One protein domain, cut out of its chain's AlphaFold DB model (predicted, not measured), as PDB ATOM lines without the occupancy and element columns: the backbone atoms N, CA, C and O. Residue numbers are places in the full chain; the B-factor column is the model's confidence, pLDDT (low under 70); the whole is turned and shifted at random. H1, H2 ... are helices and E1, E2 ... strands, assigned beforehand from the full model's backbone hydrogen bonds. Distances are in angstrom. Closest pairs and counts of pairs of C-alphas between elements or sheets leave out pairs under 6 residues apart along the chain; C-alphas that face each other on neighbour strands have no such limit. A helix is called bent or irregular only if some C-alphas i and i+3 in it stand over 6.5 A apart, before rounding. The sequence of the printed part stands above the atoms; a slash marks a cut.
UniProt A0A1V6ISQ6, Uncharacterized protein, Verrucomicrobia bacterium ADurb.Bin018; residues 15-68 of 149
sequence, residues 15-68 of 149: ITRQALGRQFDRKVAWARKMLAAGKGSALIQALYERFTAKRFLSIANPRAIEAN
ATOM      1  N   ILE A  15      23.509  36.171 -36.899       93.69
ATOM      2  CA  ILE A  15      23.562  37.631 -37.071       93.69
ATOM      3  C   ILE A  15      24.934  38.163 -36.656       93.69
ATOM      4  O   ILE A  15      25.599  38.860 -37.425       93.69
ATOM      5  N   THR A  16      25.414  37.781 -35.469       94.44
ATOM      6  CA  THR A  16      26.723  38.213 -34.960       94.44
ATOM      7  C   THR A  16      27.862  37.743 -35.859       94.44
ATOM      8  O   THR A  16      28.798  38.499 -36.131       94.44
ATOM      9  N   ARG A  17      27.796  36.501 -36.351       95.12
ATOM     10  CA  ARG A  17      28.800  35.948 -37.267       95.12
ATOM     11  C   ARG A  17      28.803  36.665 -38.613       95.12
ATOM     12  O   ARG A  17      29.882  36.971 -39.117       95.12
ATOM     13  N   GLN A  18      27.631  36.952 -39.171       93.06
ATOM     14  CA  GLN A  18      27.490  37.664 -40.436       93.06
ATOM     15  C   GLN A  18      27.998  39.104 -40.321       93.06
ATOM     16  O   GLN A  18      28.828  39.518 -41.127       93.06
ATOM     17  N   ALA A  19      27.573  39.831 -39.287       92.00
ATOM     18  CA  ALA A  19      27.957  41.223 -39.070       92.00
ATOM     19  C   ALA A  19      29.472  41.396 -38.863       92.00
ATOM     20  O   ALA A  19      30.075  42.337 -39.372       92.00
ATOM     21  N   LEU A  20      30.110  40.477 -38.130       94.44
ATOM     22  CA  LEU A  20      31.548  40.543 -37.861       94.44
ATOM     23  C   LEU A  20      32.420  39.972 -38.982       94.44
ATOM     24  O   LEU A  20      33.613  40.293 -39.052       94.44
ATOM     25  N   GLY A  21      31.864  39.098 -39.824       95.19
ATOM     26  CA  GLY A  21      32.575  38.424 -40.904       95.19
ATOM     27  C   GLY A  21      33.904  37.826 -40.435       95.19
ATOM     28  O   GLY A  21      33.976  37.076 -39.460       95.19
ATOM     29  N   ARG A  22      35.001  38.217 -41.095       96.31
ATOM     30  CA  ARG A  22      36.362  37.725 -40.798       96.31
ATOM     31  C   ARG A  22      36.854  38.064 -39.384       96.31
ATOM     32  O   ARG A  22      37.794  37.436 -38.906       96.31
ATOM     33  N   GLN A  23      36.257  39.048 -38.706       96.25
ATOM     34  CA  GLN A  23      36.653  39.416 -37.343       96.25
ATOM     35  C   GLN A  23      36.029  38.521 -36.269       96.25
ATOM     36  O   GLN A  23      36.467  38.589 -35.117       96.25
ATOM     37  N   PHE A  24      35.026  37.707 -36.615       97.06
ATOM     38  CA  PHE A  24      34.251  36.934 -35.648       97.06
ATOM     39  C   PHE A  24      35.147  36.067 -34.752       97.06
ATOM     40  O   PHE A  24      35.157  36.244 -33.533       97.06
ATOM     41  N   ASP A  25      35.981  35.215 -35.350       97.19
ATOM     42  CA  ASP A  25      36.828  34.283 -34.596       97.19
ATOM     43  C   ASP A  25      37.875  35.016 -33.744       97.19
ATOM     44  O   ASP A  25      38.105  34.658 -32.586       97.19
ATOM     45  N   ARG A  26      38.445  36.114 -34.261       97.25
ATOM     46  CA  ARG A  26      39.384  36.965 -33.510       97.25
ATOM     47  C   ARG A  26      38.720  37.576 -32.275       97.25
ATOM     48  O   ARG A  26      39.318  37.596 -31.199       97.25
ATOM     49  N   LYS A  27      37.493  38.080 -32.416       97.19
ATOM     50  CA  LYS A  27      36.728  38.687 -31.320       97.19
ATOM     51  C   LYS A  27      36.299  37.645 -30.287       97.19
ATOM     52  O   LYS A  27      36.409  37.903 -29.090       97.19
ATOM     53  N   VAL A  28      35.908  36.446 -30.725       97.81
ATOM     54  CA  VAL A  28      35.621  35.309 -29.832       97.81
ATOM     55  C   VAL A  28      36.866  34.901 -29.048       97.81
ATOM     56  O   VAL A  28      36.789  34.750 -27.828       97.81
ATOM     57  N   ALA A  29      38.021  34.770 -29.705       97.88
ATOM     58  CA  ALA A  29      39.280  34.443 -29.039       97.88
ATOM     59  C   ALA A  29      39.670  35.505 -27.997       97.88
ATOM     60  O   ALA A  29      40.024  35.167 -26.864       97.88
ATOM     61  N   TRP A  30      39.535  36.789 -28.341       97.88
ATOM     62  CA  TRP A  30      39.786  37.886 -27.406       97.88
ATOM     63  C   TRP A  30      38.853  37.832 -26.191       97.88
ATOM     64  O   TRP A  30      39.320  37.909 -25.053       97.88
ATOM     65  N   ALA A  31      37.552  37.632 -26.403       97.81
ATOM     66  CA  ALA A  31      36.585  37.583 -25.311       97.81
ATOM     67  C   ALA A  31      36.821  36.378 -24.385       97.81
ATOM     68  O   ALA A  31      36.734  36.514 -23.165       97.81
ATOM     69  N   ARG A  32      37.213  35.218 -24.941       98.12
ATOM     70  CA  ARG A  32      37.637  34.047 -24.150       98.12
ATOM     71  C   ARG A  32      38.859  34.361 -23.289       98.12
ATOM     72  O   ARG A  32      38.861  34.019 -22.111       98.12
ATOM     73  N   LYS A  33      39.858  35.055 -23.847       98.31
ATOM     74  CA  LYS A  33      41.046  35.498 -23.103       98.31
ATOM     75  C   LYS A  33      40.673  36.437 -21.952       98.31
ATOM     76  O   LYS A  33      41.186  36.272 -20.851       98.31
ATOM     77  N   MET A  34      39.778  37.399 -22.187       98.38
ATOM     78  CA  MET A  34      39.319  38.317 -21.138       98.38
ATOM     79  C   MET A  34      38.579  37.582 -20.024       98.38
ATOM     80  O   MET A  34      38.844  37.836 -18.853       98.38
ATOM     81  N   LEU A  35      37.709  36.633 -20.373       97.25
ATOM     82  CA  LEU A  35      36.995  35.831 -19.385       97.25
ATOM     83  C   LEU A  35      37.955  34.984 -18.535       97.25
ATOM     84  O   LEU A  35      37.838  34.989 -17.314       97.25
ATOM     85  N   ALA A  36      38.934  34.322 -19.163       98.00
ATOM     86  CA  ALA A  36      39.945  33.525 -18.465       98.00
ATOM     87  C   ALA A  36      40.830  34.367 -17.529       98.00
ATOM     88  O   ALA A  36      41.251  33.891 -16.482       98.00
ATOM     89  N   ALA A  37      41.074  35.634 -17.873       98.06
ATOM     90  CA  ALA A  37      41.838  36.572 -17.053       98.06
ATOM     91  C   ALA A  37      41.008  37.257 -15.944       98.06
ATOM     92  O   ALA A  37      41.463  38.250 -15.379       98.06
ATOM     93  N   GLY A  38      39.769  36.816 -15.683       98.06
ATOM     94  CA  GLY A  38      38.863  37.457 -14.716       98.06
ATOM     95  C   GLY A  38      38.296  38.810 -15.176       98.06
ATOM     96  O   GLY A  38      37.598  39.483 -14.424       98.06
ATOM     97  N   LYS A  39      38.539  39.213 -16.429       98.06
ATOM     98  CA  LYS A  39      38.146  40.503 -17.025       98.06
ATOM     99  C   LYS A  39      36.876  40.386 -17.869       98.06
ATOM    100  O   LYS A  39      36.773  40.964 -18.947       98.06
ATOM    101  N   GLY A  40      35.886  39.631 -17.394       96.69
ATOM    102  CA  GLY A  40      34.644  39.379 -18.135       96.69
ATOM    103  C   GLY A  40      33.831  40.637 -18.480       96.69
ATOM    104  O   GLY A  40      33.048  40.594 -19.427       96.69
ATOM    105  N   SER A  41      34.031  41.741 -17.751       97.94
ATOM    106  CA  SER A  41      33.408  43.053 -17.976       97.94
ATOM    107  C   SER A  41      34.098  43.907 -19.047       97.94
ATOM    108  O   SER A  41      33.548  44.935 -19.434       97.94
ATOM    109  N   ALA A  42      35.270  43.499 -19.549       97.75
ATOM    110  CA  ALA A  42      35.974  44.224 -20.604       97.75
ATOM    111  C   ALA A  42      35.087  44.370 -21.849       97.75
ATOM    112  O   ALA A  42      34.445  43.406 -22.270       97.75
ATOM    113  N   LEU A  43      35.052  45.570 -22.428       97.31
ATOM    114  CA  LEU A  43      34.138  45.893 -23.520       97.31
ATOM    115  C   LEU A  43      34.687  45.470 -24.884       97.31
ATOM    116  O   LEU A  43      35.872  45.624 -25.173       97.31
ATOM    117  N   ILE A  44      33.791  44.998 -25.747       94.56
ATOM    118  CA  ILE A  44      34.042  44.678 -27.147       94.56
ATOM    119  C   ILE A  44      32.946  45.287 -28.020       94.56
ATOM    120  O   ILE A  44      31.756  45.119 -27.759       94.56
ATOM    121  N   GLN A  45      33.347  45.985 -29.083       91.06
ATOM    122  CA  GLN A  45      32.423  46.373 -30.148       91.06
ATOM    123  C   GLN A  45      32.128  45.135 -30.999       91.06
ATOM    124  O   GLN A  45      33.077  44.556 -31.542       91.06
ATOM    125  N   ALA A  46      30.868  44.718 -31.116       81.62
ATOM    126  CA  ALA A  46      30.503  43.554 -31.931       81.62
ATOM    127  C   ALA A  46      29.426  43.866 -32.972       81.62
ATOM    128  O   ALA A  46      29.670  43.680 -34.158       81.62
ATOM    129  N   LEU A  47      28.272  44.357 -32.526       80.25
ATOM    130  CA  LEU A  47      27.157  44.760 -33.386       80.25
ATOM    131  C   LEU A  47      27.023  46.292 -33.354       80.25
ATOM    132  O   LEU A  47      28.026  47.006 -33.256       80.25
ATOM    133  N   TYR A  48      25.787  46.789 -33.397       73.75
ATOM    134  CA  TYR A  48      25.438  48.192 -33.170       73.75
ATOM    135  C   TYR A  48      25.757  48.662 -31.739       73.75
ATOM    136  O   TYR A  48      25.862  49.860 -31.492       73.75
ATOM    137  N   GLU A  49      25.980  47.734 -30.805       82.12
ATOM    138  CA  GLU A  49      26.255  48.025 -29.400       82.12
ATOM    139  C   GLU A  49      27.582  47.435 -28.889       82.12
ATOM    140  O   GLU A  49      28.233  46.582 -29.515       82.12
ATOM    141  N   ARG A  50      27.998  47.928 -27.717       91.94
ATOM    142  CA  ARG A  50      29.141  47.410 -26.963       91.94
ATOM    143  C   ARG A  50      28.666  46.323 -26.016       91.94
ATOM    144  O   ARG A  50      27.778  46.546 -25.202       91.94
ATOM    145  N   PHE A  51      29.351  45.193 -26.041       95.12
ATOM    146  CA  PHE A  51      29.112  44.101 -25.108       95.12
ATOM    147  C   PHE A  51      30.265  43.985 -24.123       95.12
ATOM    148  O   PHE A  51      31.408  44.296 -24.451       95.12
ATOM    149  N   THR A  52      30.000  43.453 -22.935       97.25
ATOM    150  CA  THR A  52      31.074  42.869 -22.125       97.25
ATOM    151  C   THR A  52      31.570  41.580 -22.785       97.25
ATOM    152  O   THR A  52      30.812  40.908 -23.488       97.25
ATOM    153  N   ALA A  53      32.819  41.178 -22.546       97.62
ATOM    154  CA  ALA A  53      33.373  39.927 -23.065       97.62
ATOM    155  C   ALA A  53      32.498  38.714 -22.694       97.62
ATOM    156  O   ALA A  53      32.266  37.834 -23.524       97.62
ATOM    157  N   LYS A  54      31.956  38.695 -21.468       97.19
ATOM    158  CA  LYS A  54      31.025  37.655 -21.009       97.19
ATOM    159  C   LYS A  54      29.724  37.647 -21.819       97.19
ATOM    160  O   LYS A  54      29.308  36.580 -22.262       97.19
ATOM    161  N   ARG A  55      29.103  38.814 -22.025       96.50
ATOM    162  CA  ARG A  55      27.851  38.952 -22.788       96.50
ATOM    163  C   ARG A  55      28.053  38.615 -24.266       96.50
ATOM    164  O   ARG A  55      27.255  37.884 -24.832       96.50
ATOM    165  N   PHE A  56      29.152  39.062 -24.865       97.19
ATOM    166  CA  PHE A  56      29.482  38.721 -26.247       97.19
ATOM    167  C   PHE A  56      29.607  37.205 -26.442       97.19
ATOM    168  O   PHE A  56      29.094  36.653 -27.411       97.19
ATOM    169  N   LEU A  57      30.239  36.495 -25.502       97.25
ATOM    170  CA  LEU A  57      30.348  35.040 -25.591       97.25
ATOM    171  C   LEU A  57      29.011  34.310 -25.442       97.25
ATOM    172  O   LEU A  57      28.925  33.188 -25.931       97.25
ATOM    173  N   SER A  58      27.984  34.876 -24.806       96.25
ATOM    174  CA  SER A  58      26.705  34.166 -24.693       96.25
ATOM    175  C   SER A  58      25.948  34.101 -26.026       96.25
ATOM    176  O   SER A  58      25.292  33.092 -26.278       96.25
ATOM    177  N   ILE A  59      26.151  35.083 -26.914       95.44
ATOM    178  CA  ILE A  59      25.611  35.099 -28.286       95.44
ATOM    179  C   ILE A  59      26.586  34.544 -29.341       95.44
ATOM    180  O   ILE A  59      26.163  33.996 -30.353       95.44
ATOM    181  N   ALA A  60      27.902  34.618 -29.108       96.00
ATOM    182  CA  ALA A  60      28.922  34.227 -30.091       96.00
ATOM    183  C   ALA A  60      29.556  32.841 -29.848       96.00
ATOM    184  O   ALA A  60      30.300  32.338 -30.691       96.00
ATOM    185  N   ASN A  61      29.313  32.194 -28.703       94.69
ATOM    186  CA  ASN A  61      29.785  30.830 -28.455       94.69
ATOM    187  C   ASN A  61      28.719  29.820 -28.901       94.69
ATOM    188  O   ASN A  61      27.698  29.713 -28.229       94.69
ATOM    189  N   PRO A  62      28.968  28.968 -29.913       91.38
ATOM    190  CA  PRO A  62      27.983  27.994 -30.387       91.38
ATOM    191  C   PRO A  62      27.704  26.861 -29.387       91.38
ATOM    192  O   PRO A  62      26.986  25.928 -29.718       91.38
ATOM    193  N   ARG A  63      28.280  26.893 -28.180       91.50
ATOM    194  CA  ARG A  63      27.931  26.006 -27.057       91.50
ATOM    195  C   ARG A  63      27.091  26.700 -25.978       91.50
ATOM    196  O   ARG A  63      26.640  26.033 -25.054       91.50
ATOM    197  N   ALA A  64      26.925  28.022 -26.045       94.81
ATOM    198  CA  ALA A  64      26.080  28.759 -25.114       94.81
ATOM    199  C   ALA A  64      24.602  28.533 -25.451       94.81
ATOM    200  O   ALA A  64      24.245  28.408 -26.620       94.81
ATOM    201  N   ILE A  65      23.747  28.482 -24.428       94.75
ATOM    202  CA  ILE A  65      22.308  28.230 -24.604       94.75
ATOM    203  C   ILE A  65      21.676  29.312 -25.483       94.75
ATOM    204  O   ILE A  65      20.962  28.987 -26.424       94.75
ATOM    205  N   GLU A  66      21.978  30.579 -25.206       94.62
ATOM    206  CA  GLU A  66      21.419  31.727 -25.923       94.62
ATOM    207  C   GLU A  66      21.781  31.711 -27.415       94.62
ATOM    208  O   GLU A  66      20.886  31.683 -28.249       94.62
ATOM    209  N   ALA A  67      23.059  31.538 -27.761       94.62
ATOM    210  CA  ALA A  67      23.503  31.340 -29.146       94.62
ATOM    211  C   ALA A  67      22.862  30.138 -29.877       94.62
ATOM    212  O   ALA A  67      23.027  30.002 -31.088       94.62
ATOM    213  N   ASN A  68      22.203  29.213 -29.166       94.38
ATOM    214  CA  ASN A  68      21.596  28.013 -29.751       94.38
ATOM    215  C   ASN A  68      20.071  27.975 -29.693       94.38
ATOM    216  O   ASN A  68      19.484  27.141 -30.386       94.38
TER     217      ASN A  68
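What this domain is: This is residues 15 to 68 of the 149 residues of an uncharacterized protein of Verrucomicrobia bacterium ADurb.Bin018 (UniProt A0A1V6ISQ6). A long helix with a kink near its start, H1, and a short helix, H2, pack together, with a small hairpin of two antiparallel strands, E1 and E2, beside them. The printed part has 54 residues, in the order H1, E1, E2, H2, and is mostly helix. It is compact, with a radius of gyration of the C-alphas of 10.1 A and spans of 28 by 21 by 17 A.

Where its parts are: H1, residues 15 to 36, begins at C-alpha 15 (23.562, 37.631, -37.071) and is 25.1 A long. It is irregular, with C-alphas 19 and 22 9.3 A apart and a kink of 111 degrees near residue 22. E1 is residues 43 to 45 and E2 residues 50 to 52. H2, residues 53 to 60, is 10.1 A long and ends at C-alpha 60 (28.922, 34.227, -30.091).

How they stand to each other: H1 and H2 touch, closest at the C-alphas of Ala 31 and Ala 53, 4.6 A, at a steep tilt of 40 degrees, opposite ways. In the hairpin E1 and E2, N 44 and O 51 are 2.8 A apart, within hydrogen-bond range. H1 and E2 are only just apart, closest 8.3 A. Of the O i to N i+4 pairs, 13 of 18 in H1 and 3 of 4 in H2 are within range.

The domain as a whole: The C-alphas farthest apart, of Gln 18 and Gly 38, are 28.1 A apart. The printed part has no cut and no long link, and no printed residue is under 70 in pLDDT.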